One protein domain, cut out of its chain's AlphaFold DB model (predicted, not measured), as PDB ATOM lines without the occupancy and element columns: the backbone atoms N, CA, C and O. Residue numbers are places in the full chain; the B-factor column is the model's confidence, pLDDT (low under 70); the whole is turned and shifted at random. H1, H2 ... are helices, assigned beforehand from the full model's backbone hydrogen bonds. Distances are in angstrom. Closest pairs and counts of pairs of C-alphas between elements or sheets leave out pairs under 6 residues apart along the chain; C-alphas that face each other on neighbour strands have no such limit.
ATOM      1  N   HIS A 106     353.281 608.279 480.539       79.62
ATOM      2  CA  HIS A 106     352.890 609.553 479.926       79.62
ATOM      3  C   HIS A 106     352.671 610.674 480.960       79.62
ATOM      4  O   HIS A 106     353.012 611.822 480.694       79.62
ATOM      5  N   LEU A 107     352.164 610.360 482.160       74.69
ATOM      6  CA  LEU A 107     352.037 611.340 483.247       74.69
ATOM      7  C   LEU A 107     353.399 611.698 483.843       74.69
ATOM      8  O   LEU A 107     353.625 612.840 484.248       74.69
ATOM      9  N   ALA A 108     354.319 610.730 483.901       75.38
ATOM     10  CA  ALA A 108     355.703 610.986 484.280       75.38
ATOM     11  C   ALA A 108     356.393 611.930 483.279       75.38
ATOM     12  O   ALA A 108     357.034 612.882 483.718       75.38
ATOM     13  N   ALA A 109     356.184 611.725 481.974       79.12
ATOM     14  CA  ALA A 109     356.698 612.591 480.913       79.12
ATOM     15  C   ALA A 109     356.084 614.004 480.950       79.12
ATOM     16  O   ALA A 109     356.813 614.990 480.911       79.12
ATOM     17  N   LYS A 110     354.757 614.137 481.115       80.50
ATOM     18  CA  LYS A 110     354.101 615.453 481.265       80.50
ATOM     19  C   LYS A 110     354.623 616.228 482.478       80.50
ATOM     20  O   LYS A 110     354.914 617.414 482.374       80.50
ATOM     21  N   ARG A 111     354.768 615.562 483.631       81.62
ATOM     22  CA  ARG A 111     355.329 616.200 484.835       81.62
ATOM     23  C   ARG A 111     356.767 616.644 484.609       81.62
ATOM     24  O   ARG A 111     357.131 617.713 485.068       81.62
ATOM     25  N   GLU A 112     357.570 615.852 483.913       82.00
ATOM     26  CA  GLU A 112     358.933 616.241 483.557       82.00
ATOM     27  C   GLU A 112     358.968 617.492 482.675       82.00
ATOM     28  O   GLU A 112     359.714 618.412 482.986       82.00
ATOM     29  N   GLN A 113     358.128 617.565 481.639       87.81
ATOM     30  CA  GLN A 113     358.015 618.764 480.801       87.81
ATOM     31  C   GLN A 113     357.623 619.995 481.624       87.81
ATOM     32  O   GLN A 113     358.235 621.049 481.485       87.81
ATOM     33  N   TYR A 114     356.641 619.854 482.515       85.50
ATOM     34  CA  TYR A 114     356.202 620.945 483.380       85.50
ATOM     35  C   TYR A 114     357.308 621.426 484.329       85.50
ATOM     36  O   TYR A 114     357.549 622.622 484.457       85.50
ATOM     37  N   LEU A 115     358.027 620.495 484.959       86.69
ATOM     38  CA  LEU A 115     359.150 620.827 485.837       86.69
ATOM     39  C   LEU A 115     360.306 621.474 485.072       86.69
ATOM     40  O   LEU A 115     360.935 622.387 485.598       86.69
ATOM     41  N   LYS A 116     360.550 621.045 483.830       89.69
ATOM     42  CA  LYS A 116     361.533 621.677 482.951       89.69
ATOM     43  C   LYS A 116     361.171 623.139 482.697       89.69
ATOM     44  O   LYS A 116     362.016 623.994 482.893       89.69
ATOM     45  N   ILE A 117     359.907 623.437 482.389       90.06
ATOM     46  CA  ILE A 117     359.432 624.820 482.211       90.06
ATOM     47  C   ILE A 117     359.646 625.655 483.484       90.06
ATOM     48  O   ILE A 117     360.083 626.799 483.396       90.06
ATOM     49  N   ILE A 118     359.369 625.095 484.667       89.12
ATOM     50  CA  ILE A 118     359.613 625.786 485.945       89.12
ATOM     51  C   ILE A 118     361.106 626.073 486.138       89.12
ATOM     52  O   ILE A 118     361.463 627.183 486.531       89.12
ATOM     53  N   MET A 119     361.973 625.098 485.864       89.19
ATOM     54  CA  MET A 119     363.420 625.275 485.981       89.19
ATOM     55  C   MET A 119     363.962 626.282 484.971       89.19
ATOM     56  O   MET A 119     364.715 627.169 485.355       89.19
ATOM     57  N   ASP A 120     363.537 626.189 483.713       93.56
ATOM     58  CA  ASP A 120     363.920 627.124 482.659       93.56
ATOM     59  C   ASP A 120     363.511 628.551 483.051       93.56
ATOM     60  O   ASP A 120     364.306 629.475 482.934       93.56
ATOM     61  N   ASN A 121     362.315 628.724 483.625       93.88
ATOM     62  CA  ASN A 121     361.851 630.015 484.126       93.88
ATOM     63  C   ASN A 121     362.662 630.533 485.326       93.88
ATOM     64  O   ASN A 121     362.856 631.736 485.439       93.88
ATOM     65  N   ARG A 122     363.151 629.656 486.213       91.25
ATOM     66  CA  ARG A 122     364.020 630.037 487.346       91.25
ATOM     67  C   ARG A 122     365.436 630.411 486.920       91.25
ATOM     68  O   ARG A 122     366.063 631.231 487.579       91.25
ATOM     69  N   ASN A 123     365.925 629.814 485.839       94.62
ATOM     70  CA  ASN A 123     367.252 630.093 485.297       94.62
ATOM     71  C   ASN A 123     367.301 631.401 484.484       94.62
ATOM     72  O   ASN A 123     368.387 631.840 484.113       94.62
ATOM     73  N   LEU A 124     366.153 632.025 484.193       94.44
ATOM     74  CA  LEU A 124     366.107 633.335 483.543       94.44
ATOM     75  C   LEU A 124     366.608 634.446 484.489       94.44
ATOM     76  O   LEU A 124     366.419 634.346 485.706       94.44
ATOM     77  N   PRO A 125     367.196 635.533 483.949       96.62
ATOM     78  CA  PRO A 125     367.491 636.743 484.713       96.62
ATOM     79  C   PRO A 125     366.236 637.259 485.416       96.62
ATOM     80  O   PRO A 125     365.141 637.140 484.870       96.62
ATOM     81  N   GLN A 126     366.387 637.860 486.598       95.56
ATOM     82  CA  GLN A 126     365.265 638.245 487.466       95.56
ATOM     83  C   GLN A 126     364.211 639.125 486.763       95.56
ATOM     84  O   GLN A 126     363.025 639.004 487.053       95.56
ATOM     85  N   GLU A 127     364.626 639.936 485.789       95.56
ATOM     86  CA  GLU A 127     363.759 640.794 484.966       95.56
ATOM     87  C   GLU A 127     362.834 640.013 484.014       95.56
ATOM     88  O   GLU A 127     361.774 640.503 483.629       95.56
ATOM     89  N   LEU A 128     363.220 638.789 483.641       95.00
ATOM     90  CA  LEU A 128     362.495 637.910 482.716       95.00
ATOM     91  C   LEU A 128     361.817 636.726 483.418       95.00
ATOM     92  O   LEU A 128     361.085 635.970 482.771       95.00
ATOM     93  N   GLN A 129     362.048 636.544 484.721       96.75
ATOM     94  CA  GLN A 129     361.404 635.485 485.490       96.75
ATOM     95  C   GLN A 129     359.900 635.736 485.551       96.75
ATOM     96  O   GLN A 129     359.423 636.707 486.138       96.75
ATOM     97  N   LYS A 130     359.118 634.824 484.972       92.56
ATOM     98  CA  LYS A 130     357.662 634.884 485.086       92.56
ATOM     99  C   LYS A 130     357.271 634.510 486.507       92.56
ATOM    100  O   LYS A 130     357.715 633.484 487.026       92.56
ATOM    101  N   GLN A 131     356.406 635.304 487.124       91.69
ATOM    102  CA  GLN A 131     355.850 634.955 488.423       91.69
ATOM    103  C   GLN A 131     355.028 633.667 488.288       91.69
ATOM    104  O   GLN A 131     354.056 633.604 487.533       91.69
ATOM    105  N   ILE A 132     355.426 632.623 489.013       85.62
ATOM    106  CA  ILE A 132     354.676 631.368 489.059       85.62
ATOM    107  C   ILE A 132     353.507 631.581 490.021       85.62
ATOM    108  O   ILE A 132     353.668 631.535 491.240       85.62
ATOM    109  N   ASP A 217     341.170 616.921 489.456       56.34
ATOM    110  CA  ASP A 217     341.084 617.093 490.928       56.34
ATOM    111  C   ASP A 217     342.246 616.440 491.705       56.34
ATOM    112  O   ASP A 217     342.554 616.739 492.857       56.34
ATOM    113  N   ASP A 218     342.934 615.531 491.041       45.91
ATOM    114  CA  ASP A 218     343.859 614.579 491.635       45.91
ATOM    115  C   ASP A 218     345.270 615.188 491.833       45.91
ATOM    116  O   ASP A 218     345.961 614.947 492.831       45.91
ATOM    117  N   CYS A 219     345.690 616.073 490.920       51.41
ATOM    118  CA  CYS A 219     346.864 616.929 491.137       51.41
ATOM    119  C   CYS A 219     346.571 618.042 492.150       51.41
ATOM    120  O   CYS A 219     347.489 618.499 492.836       51.41
ATOM    121  N   GLU A 220     345.306 618.443 492.277       61.47
ATOM    122  CA  GLU A 220     344.886 619.417 493.280       61.47
ATOM    123  C   GLU A 220     344.943 618.832 494.682       61.47
ATOM    124  O   GLU A 220     345.378 619.533 495.585       61.47
ATOM    125  N   LEU A 221     344.622 617.550 494.877       68.69
ATOM    126  CA  LEU A 221     344.687 616.923 496.199       68.69
ATOM    127  C   LEU A 221     346.118 616.860 496.760       68.69
ATOM    128  O   LEU A 221     346.358 617.265 497.897       68.69
ATOM    129  N   TYR A 222     347.096 616.412 495.961       69.94
ATOM    130  CA  TYR A 222     348.505 616.428 496.387       69.94
ATOM    131  C   TYR A 222     349.023 617.860 496.554       69.94
ATOM    132  O   TYR A 222     349.748 618.152 497.505       69.94
ATOM    133  N   GLY A 223     348.611 618.758 495.650       75.31
ATOM    134  CA  GLY A 223     348.891 620.183 495.763       75.31
ATOM    135  C   GLY A 223     348.395 620.743 497.090       75.31
ATOM    136  O   GLY A 223     349.162 621.424 497.757       75.31
ATOM    137  N   LYS A 224     347.168 620.386 497.495       73.25
ATOM    138  CA  LYS A 224     346.510 620.828 498.727       73.25
ATOM    139  C   LYS A 224     347.173 620.293 499.993       73.25
ATOM    140  O   LYS A 224     347.336 621.046 500.954       73.25
ATOM    141  N   LEU A 225     347.591 619.030 499.997       77.88
ATOM    142  CA  LEU A 225     348.267 618.429 501.149       77.88
ATOM    143  C   LEU A 225     349.648 619.045 501.382       77.88
ATOM    144  O   LEU A 225     349.976 619.440 502.501       77.88
ATOM    145  N   LEU A 226     350.444 619.168 500.315       83.81
ATOM    146  CA  LEU A 226     351.810 619.683 500.395       83.81
ATOM    147  C   LEU A 226     351.833 621.083 501.008       83.81
ATOM    148  O   LEU A 226     352.578 621.386 501.927       83.81
ATOM    149  N   THR A 227     350.964 621.947 500.529       78.50
ATOM    150  CA  THR A 227     350.762 623.296 501.062       78.50
ATOM    151  C   THR A 227     350.114 623.375 502.429       78.50
ATOM    152  O   THR A 227     350.340 624.368 503.113       78.50
ATOM    153  N   HIS A 228     349.287 622.400 502.819       87.69
ATOM    154  CA  HIS A 228     348.764 622.353 504.178       87.69
ATOM    155  C   HIS A 228     349.930 622.123 505.139       87.69
ATOM    156  O   HIS A 228     350.168 622.946 506.019       87.69
ATOM    157  N   LYS A 229     350.766 621.118 504.848       85.88
ATOM    158  CA  LYS A 229     352.015 620.857 505.576       85.88
ATOM    159  C   LYS A 229     352.968 622.055 505.542       85.88
ATOM    160  O   LYS A 229     353.486 622.451 506.577       85.88
ATOM    161  N   LEU A 230     353.145 622.714 504.391       87.50
ATOM    162  CA  LEU A 230     353.967 623.929 504.319       87.50
ATOM    163  C   LEU A 230     353.394 625.064 505.182       87.50
ATOM    164  O   LEU A 230     354.172 625.840 505.730       87.50
ATOM    165  N   ARG A 231     352.066 625.185 505.323       87.50
ATOM    166  CA  ARG A 231     351.435 626.199 506.187       87.50
ATOM    167  C   ARG A 231     351.627 625.924 507.672       87.50
ATOM    168  O   ARG A 231     351.762 626.891 508.415       87.50
ATOM    169  N   GLU A 232     351.646 624.658 508.073       92.69
ATOM    170  CA  GLU A 232     351.895 624.236 509.458       92.69
ATOM    171  C   GLU A 232     353.345 624.485 509.896       92.69
ATOM    172  O   GLU A 232     353.601 624.732 511.073       92.69
ATOM    173  N   LEU A 233     354.291 624.479 508.952       90.56
ATOM    174  CA  LEU A 233     355.695 624.782 509.222       90.56
ATOM    175  C   LEU A 233     355.929 626.267 509.527       90.56
ATOM    176  O   LEU A 233     355.295 627.165 508.948       90.56
ATOM    177  N   ARG A 234     356.925 626.521 510.388       93.19
ATOM    178  CA  ARG A 234     357.463 627.865 510.631       93.19
ATOM    179  C   ARG A 234     358.017 628.453 509.322       93.19
ATOM    180  O   ARG A 234     358.372 627.701 508.415       93.19
ATOM    181  N   PRO A 235     358.095 629.789 509.188       93.06
ATOM    182  CA  PRO A 235     358.529 630.430 507.945       93.06
ATOM    183  C   PRO A 235     359.902 629.954 507.447       93.06
ATOM    184  O   PRO A 235     360.075 629.759 506.244       93.06
ATOM    185  N   ASP A 236     360.840 629.722 508.366       87.38
ATOM    186  CA  ASP A 236     362.203 629.291 508.045       87.38
ATOM    187  C   ASP A 236     362.231 627.830 507.569       87.38
ATOM    188  O   ASP A 236     362.781 627.538 506.507       87.38
ATOM    189  N   ASP A 237     361.523 626.939 508.268       84.25
ATOM    190  CA  ASP A 237     361.389 625.521 507.903       84.25
ATOM    191  C   ASP A 237     360.652 625.349 506.570       84.25
ATOM    192  O   ASP A 237     361.012 624.515 505.743       84.25
ATOM    193  N   ARG A 238     359.638 626.185 506.315       94.75
ATOM    194  CA  ARG A 238     358.927 626.240 505.031       94.75
ATOM    195  C   ARG A 238     359.870 626.618 503.896       94.75
ATOM    196  O   ARG A 238     359.770 626.053 502.808       94.75
ATOM    197  N   LYS A 239     360.753 627.594 504.130       88.19
ATOM    198  CA  LYS A 239     361.747 628.032 503.148       88.19
ATOM    199  C   LYS A 239     362.754 626.914 502.872       88.19
ATOM    200  O   LYS A 239     363.050 626.661 501.708       88.19
ATOM    201  N   LEU A 240     363.209 626.217 503.913       89.06
ATOM    202  CA  LEU A 240     364.136 625.090 503.807       89.06
ATOM    203  C   LEU A 240     363.524 623.905 503.040       89.06
ATOM    204  O   LEU A 240     364.073 623.495 502.021       89.06
ATOM    205  N   MET A 241     362.320 623.462 503.418       86.62
ATOM    206  CA  MET A 241     361.581 622.414 502.697       86.62
ATOM    207  C   MET A 241     361.378 622.752 501.217       86.62
ATOM    208  O   MET A 241     361.437 621.878 500.353       86.62
ATOM    209  N   MET A 242     361.127 624.024 500.902       86.69
ATOM    210  CA  MET A 242     360.964 624.460 499.519       86.69
ATOM    211  C   MET A 242     362.269 624.313 498.723       86.69
ATOM    212  O   MET A 242     362.222 623.849 497.583       86.69
ATOM    213  N   TYR A 243     363.423 624.623 499.327       86.38
ATOM    214  CA  TYR A 243     364.733 624.385 498.712       86.38
ATOM    215  C   TYR A 243     365.036 622.896 498.519       86.38
ATOM    216  O   TYR A 243     365.579 622.527 497.475       86.38
ATOM    217  N   ASP A 244     364.648 622.031 499.453       82.38
ATOM    218  CA  ASP A 244     364.860 620.583 499.328       82.38
ATOM    219  C   ASP A 244     364.024 619.992 498.191       82.38
ATOM    220  O   ASP A 244     364.529 619.260 497.333       82.38
ATOM    221  N   ILE A 245     362.746 620.375 498.127       83.75
ATOM    222  CA  ILE A 245     361.841 619.994 497.040       83.75
ATOM    223  C   ILE A 245     362.413 620.458 495.696       83.75
ATOM    224  O   ILE A 245     362.455 619.682 494.735       83.75
ATOM    225  N   ASP A 246     362.894 621.699 495.628       82.19
ATOM    226  CA  ASP A 246     363.509 622.259 494.429       82.19
ATOM    227  C   ASP A 246     364.780 621.501 494.025       82.19
ATOM    228  O   ASP A 246     364.947 621.161 492.851       82.19
ATOM    229  N   THR A 247     365.632 621.156 494.989       83.56
ATOM    230  CA  THR A 247     366.878 620.411 494.768       83.56
ATOM    231  C   THR A 247     366.602 619.004 494.235       83.56
ATOM    232  O   THR A 247     367.228 618.573 493.262       83.56
ATOM    233  N   LEU A 248     365.600 618.307 494.783       79.19
ATOM    234  CA  LEU A 248     365.162 616.999 494.284       79.19
ATOM    235  C   LEU A 248     364.682 617.071 492.828       79.19
ATOM    236  O   LEU A 248     364.967 616.172 492.028       79.19
ATOM    237  N   PHE A 249     363.974 618.138 492.453       69.94
ATOM    238  CA  PHE A 249     363.545 618.334 491.068       69.94
ATOM    239  C   PHE A 249     364.715 618.636 490.131       69.94
ATOM    240  O   PHE A 249     364.780 618.045 489.049       69.94
ATOM    241  N   VAL A 250     365.652 619.483 490.560       79.56
ATOM    242  CA  VAL A 250     366.867 619.821 489.805       79.56
ATOM    243  C   VAL A 250     367.706 618.573 489.535       79.56
ATOM    244  O   VAL A 250     368.078 618.320 488.388       79.56
ATOM    245  N   ASN A 251     367.953 617.753 490.559       79.56
ATOM    246  CA  ASN A 251     368.753 616.534 490.433       79.56
ATOM    247  C   ASN A 251     368.104 615.530 489.480       79.56
ATOM    248  O   ASN A 251     368.754 615.029 488.562       79.56
ATOM    249  N   ARG A 252     366.790 615.323 489.609       82.31
ATOM    250  CA  ARG A 252     366.042 614.430 488.718       82.31
ATOM    251  C   ARG A 252     366.053 614.900 487.264       82.31
ATOM    252  O   ARG A 252     366.040 614.074 486.354       82.31
ATOM    253  N   ILE A 253     366.045 616.211 487.026       75.12
ATOM    254  CA  ILE A 253     366.128 616.776 485.673       75.12
ATOM    255  C   ILE A 253     367.526 616.578 485.090       75.12
ATOM    256  O   ILE A 253     367.634 616.109 483.956       75.12
ATOM    257  N   LYS A 254     368.581 616.830 485.870       84.56
ATOM    258  CA  LYS A 254     369.968 616.574 485.450       84.56
ATOM    259  C   LYS A 254     370.202 615.101 485.108       84.56
ATOM    260  O   LYS A 254     370.811 614.801 484.087       84.56
ATOM    261  N   GLU A 255     369.682 614.170 485.908       85.31
ATOM    262  CA  GLU A 255     369.775 612.731 485.618       85.31
ATOM    263  C   GLU A 255     369.111 612.354 484.292       85.31
ATOM    264  O   GLU A 255     369.671 611.591 483.503       85.31
ATOM    265  N   LYS A 256     367.927 612.908 484.015       79.75
ATOM    266  CA  LYS A 256     367.232 612.651 482.754       79.75
ATOM    267  C   LYS A 256     367.929 613.286 481.562       79.75
ATOM    268  O   LYS A 256     367.999 612.645 480.519       79.75
ATOM    269  N   GLN A 257     368.484 614.487 481.713       82.94
ATOM    270  CA  GLN A 257     369.320 615.107 480.682       82.94
ATOM    271  C   GLN A 257     370.524 614.225 480.357       82.94
ATOM    272  O   GLN A 257     370.699 613.881 479.195       82.94
ATOM    273  N   ARG A 258     371.255 613.738 481.368       87.50
ATOM    274  CA  ARG A 258     372.364 612.790 481.165       87.50
ATOM    275  C   ARG A 258     371.911 611.508 480.463       87.50
ATOM    276  O   ARG A 258     372.612 611.005 479.591       87.50
ATOM    277  N   ALA A 259     370.737 610.974 480.808       83.19
ATOM    278  CA  ALA A 259     370.186 609.791 480.149       83.19
ATOM    279  C   ALA A 259     369.826 610.051 478.673       83.19
ATOM    280  O   ALA A 259     370.070 609.195 477.824       83.19
ATOM    281  N   VAL A 260     369.272 611.227 478.363       85.81
ATOM    282  CA  VAL A 260     368.951 611.650 476.991       85.81
ATOM    283  C   VAL A 260     370.221 611.929 476.192       85.81
ATOM    284  O   VAL A 260     370.322 611.465 475.066       85.81
ATOM    285  N   GLU A 261     371.198 612.634 476.755       86.62
ATOM    286  CA  GLU A 261     372.489 612.904 476.110       86.62
ATOM    287  C   GLU A 261     373.236 611.612 475.805       86.62
ATOM    288  O   GLU A 261     373.721 611.435 474.689       86.62
ATOM    289  N   LYS A 262     373.247 610.666 476.752       88.94
ATOM    290  CA  LYS A 262     373.789 609.326 476.529       88.94
ATOM    291  C   LYS A 262     373.066 608.617 475.382       88.94
ATOM    292  O   LYS A 262     373.717 608.117 474.475       88.94
ATOM    293  N   TYR A 263     371.733 608.648 475.371       81.44
ATOM    294  CA  TYR A 263     370.932 608.050 474.301       81.44
ATOM    295  C   TYR A 263     371.191 608.694 472.929       81.44
ATOM    296  O   TYR A 263     371.359 607.993 471.937       81.44
ATOM    297  N   VAL A 264     371.266 610.024 472.861       79.06
ATOM    298  CA  VAL A 264     371.560 610.757 471.623       79.06
ATOM    299  C   VAL A 264     372.979 610.462 471.147       79.06
ATOM    300  O   VAL A 264     373.168 610.228 469.958       79.06
ATOM    301  N   SER A 265     373.960 610.427 472.052       81.25
ATOM    302  CA  SER A 265     375.341 610.038 471.747       81.25
ATOM    303  C   SER A 265     375.416 608.620 471.179       81.25
ATOM    304  O   SER A 265     376.109 608.396 470.186       81.25
ATOM    305  N   ASP A 266     374.671 607.679 471.761       78.75
ATOM    306  CA  ASP A 266     374.611 606.298 471.282       78.75
ATOM    307  C   ASP A 266     373.952 606.217 469.892       78.75
ATOM    308  O   ASP A 266     374.460 605.523 469.017       78.75
ATOM    309  N   CYS A 267     372.889 606.989 469.628       67.88
ATOM    310  CA  CYS A 267     372.223 607.020 468.316       67.88
ATOM    311  C   CYS A 267     372.994 607.783 467.225       67.88
ATOM    312  O   CYS A 267     372.796 607.522 466.039       67.88
ATOM    313  N   ARG A 268     373.849 608.748 467.588       67.75
ATOM    314  CA  ARG A 268     374.572 609.581 466.609       67.75
ATOM    315  C   ARG A 268     375.684 608.816 465.892       67.75
ATOM    316  O   ARG A 268     376.073 609.227 464.805       67.75
ATOM    317  N   LYS A 269     376.156 607.702 466.459       66.19
ATOM    318  CA  LYS A 269     377.164 606.832 465.829       66.19
ATOM    319  C   LYS A 269     376.632 606.071 464.608       66.19
ATOM    320  O   LYS A 269     377.434 605.674 463.772       66.19
ATOM    321  N   ASP A 270     375.309 605.957 464.461       60.41
ATOM    322  CA  ASP A 270     374.671 605.202 463.372       60.41
ATOM    323  C   ASP A 270     374.091 606.093 462.253       60.41
ATOM    324  O   ASP A 270     373.525 605.586 461.280       60.41
ATOM    325  N   PHE A 271     374.200 607.424 462.359       53.84
ATOM    326  CA  PHE A 271     373.645 608.347 461.364       53.84
ATOM    327  C   PHE A 271     374.684 608.747 460.308       53.84
ATOM    328  O   PHE A 271     375.527 609.614 460.524       53.84
ATOM    329  N   ILE A 272     374.563 608.118 459.139       53.38
ATOM    330  CA  ILE A 272     375.165 608.536 457.866       53.38
ATOM    331  C   ILE A 272     374.605 609.921 457.477       53.38
ATOM    332  O   ILE A 272     373.432 610.207 457.730       53.38
TER     333      ILE A 272
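Overview. This is residues 106 to 132 and 217 to 272 of the 379 residues of an uncharacterized protein of Spodoptera exigua (UniProt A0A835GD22). One long helix, H3, is crossed near its middle by H1, as in a steep X, and H2 folds back from its first end as an open V. The loose, all-helix model prints 83 residues with three named helices, in the order H1, H2, H3, and no named strand. The radius of gyration of the C-alphas is 17.0 A, and the elongated outline spans 58 by 33 by 20 A.

Arrangement. H3, residues 235 to 268, touches H1, residues 106 to 122, with residues 249 to 253 alone, meeting residues 112 to 119. Their closest C-alphas, Lys 116 and Ile 253, are 7.2 A apart. They run opposite ways at a steep tilt of 67 degrees, only just short of about perpendicular. H2, residues 217 to 232, and H3 form a helical hairpin, opposite ways at a steep tilt of 44 degrees. They only just touch, with 3 pairs of C-alphas within 8 A, the closest being Leu 230 and Arg 238, 5.5 A. H1 and H2 are apart. Every O i to N i+4 pair is within hydrogen-bond range in H1 and H3, and 11 of 12 in H2.

Along the chain. H3 measures 49.0 A, H1 24.5 A and H2 22.6 A from first to last C-alpha. C-alpha 106 stands at (352.890, 609.553, 479.926) and C-alpha 268 at (374.572, 609.581, 466.609).

Size, cuts and confidence. Residues 133 to 216 are not printed, a gap of 19.8 A between C-alphas 132 and 217. The link H2 to H3 is tight. Residues 217 to 222, 249 and 267 to 272 have pLDDT under 70.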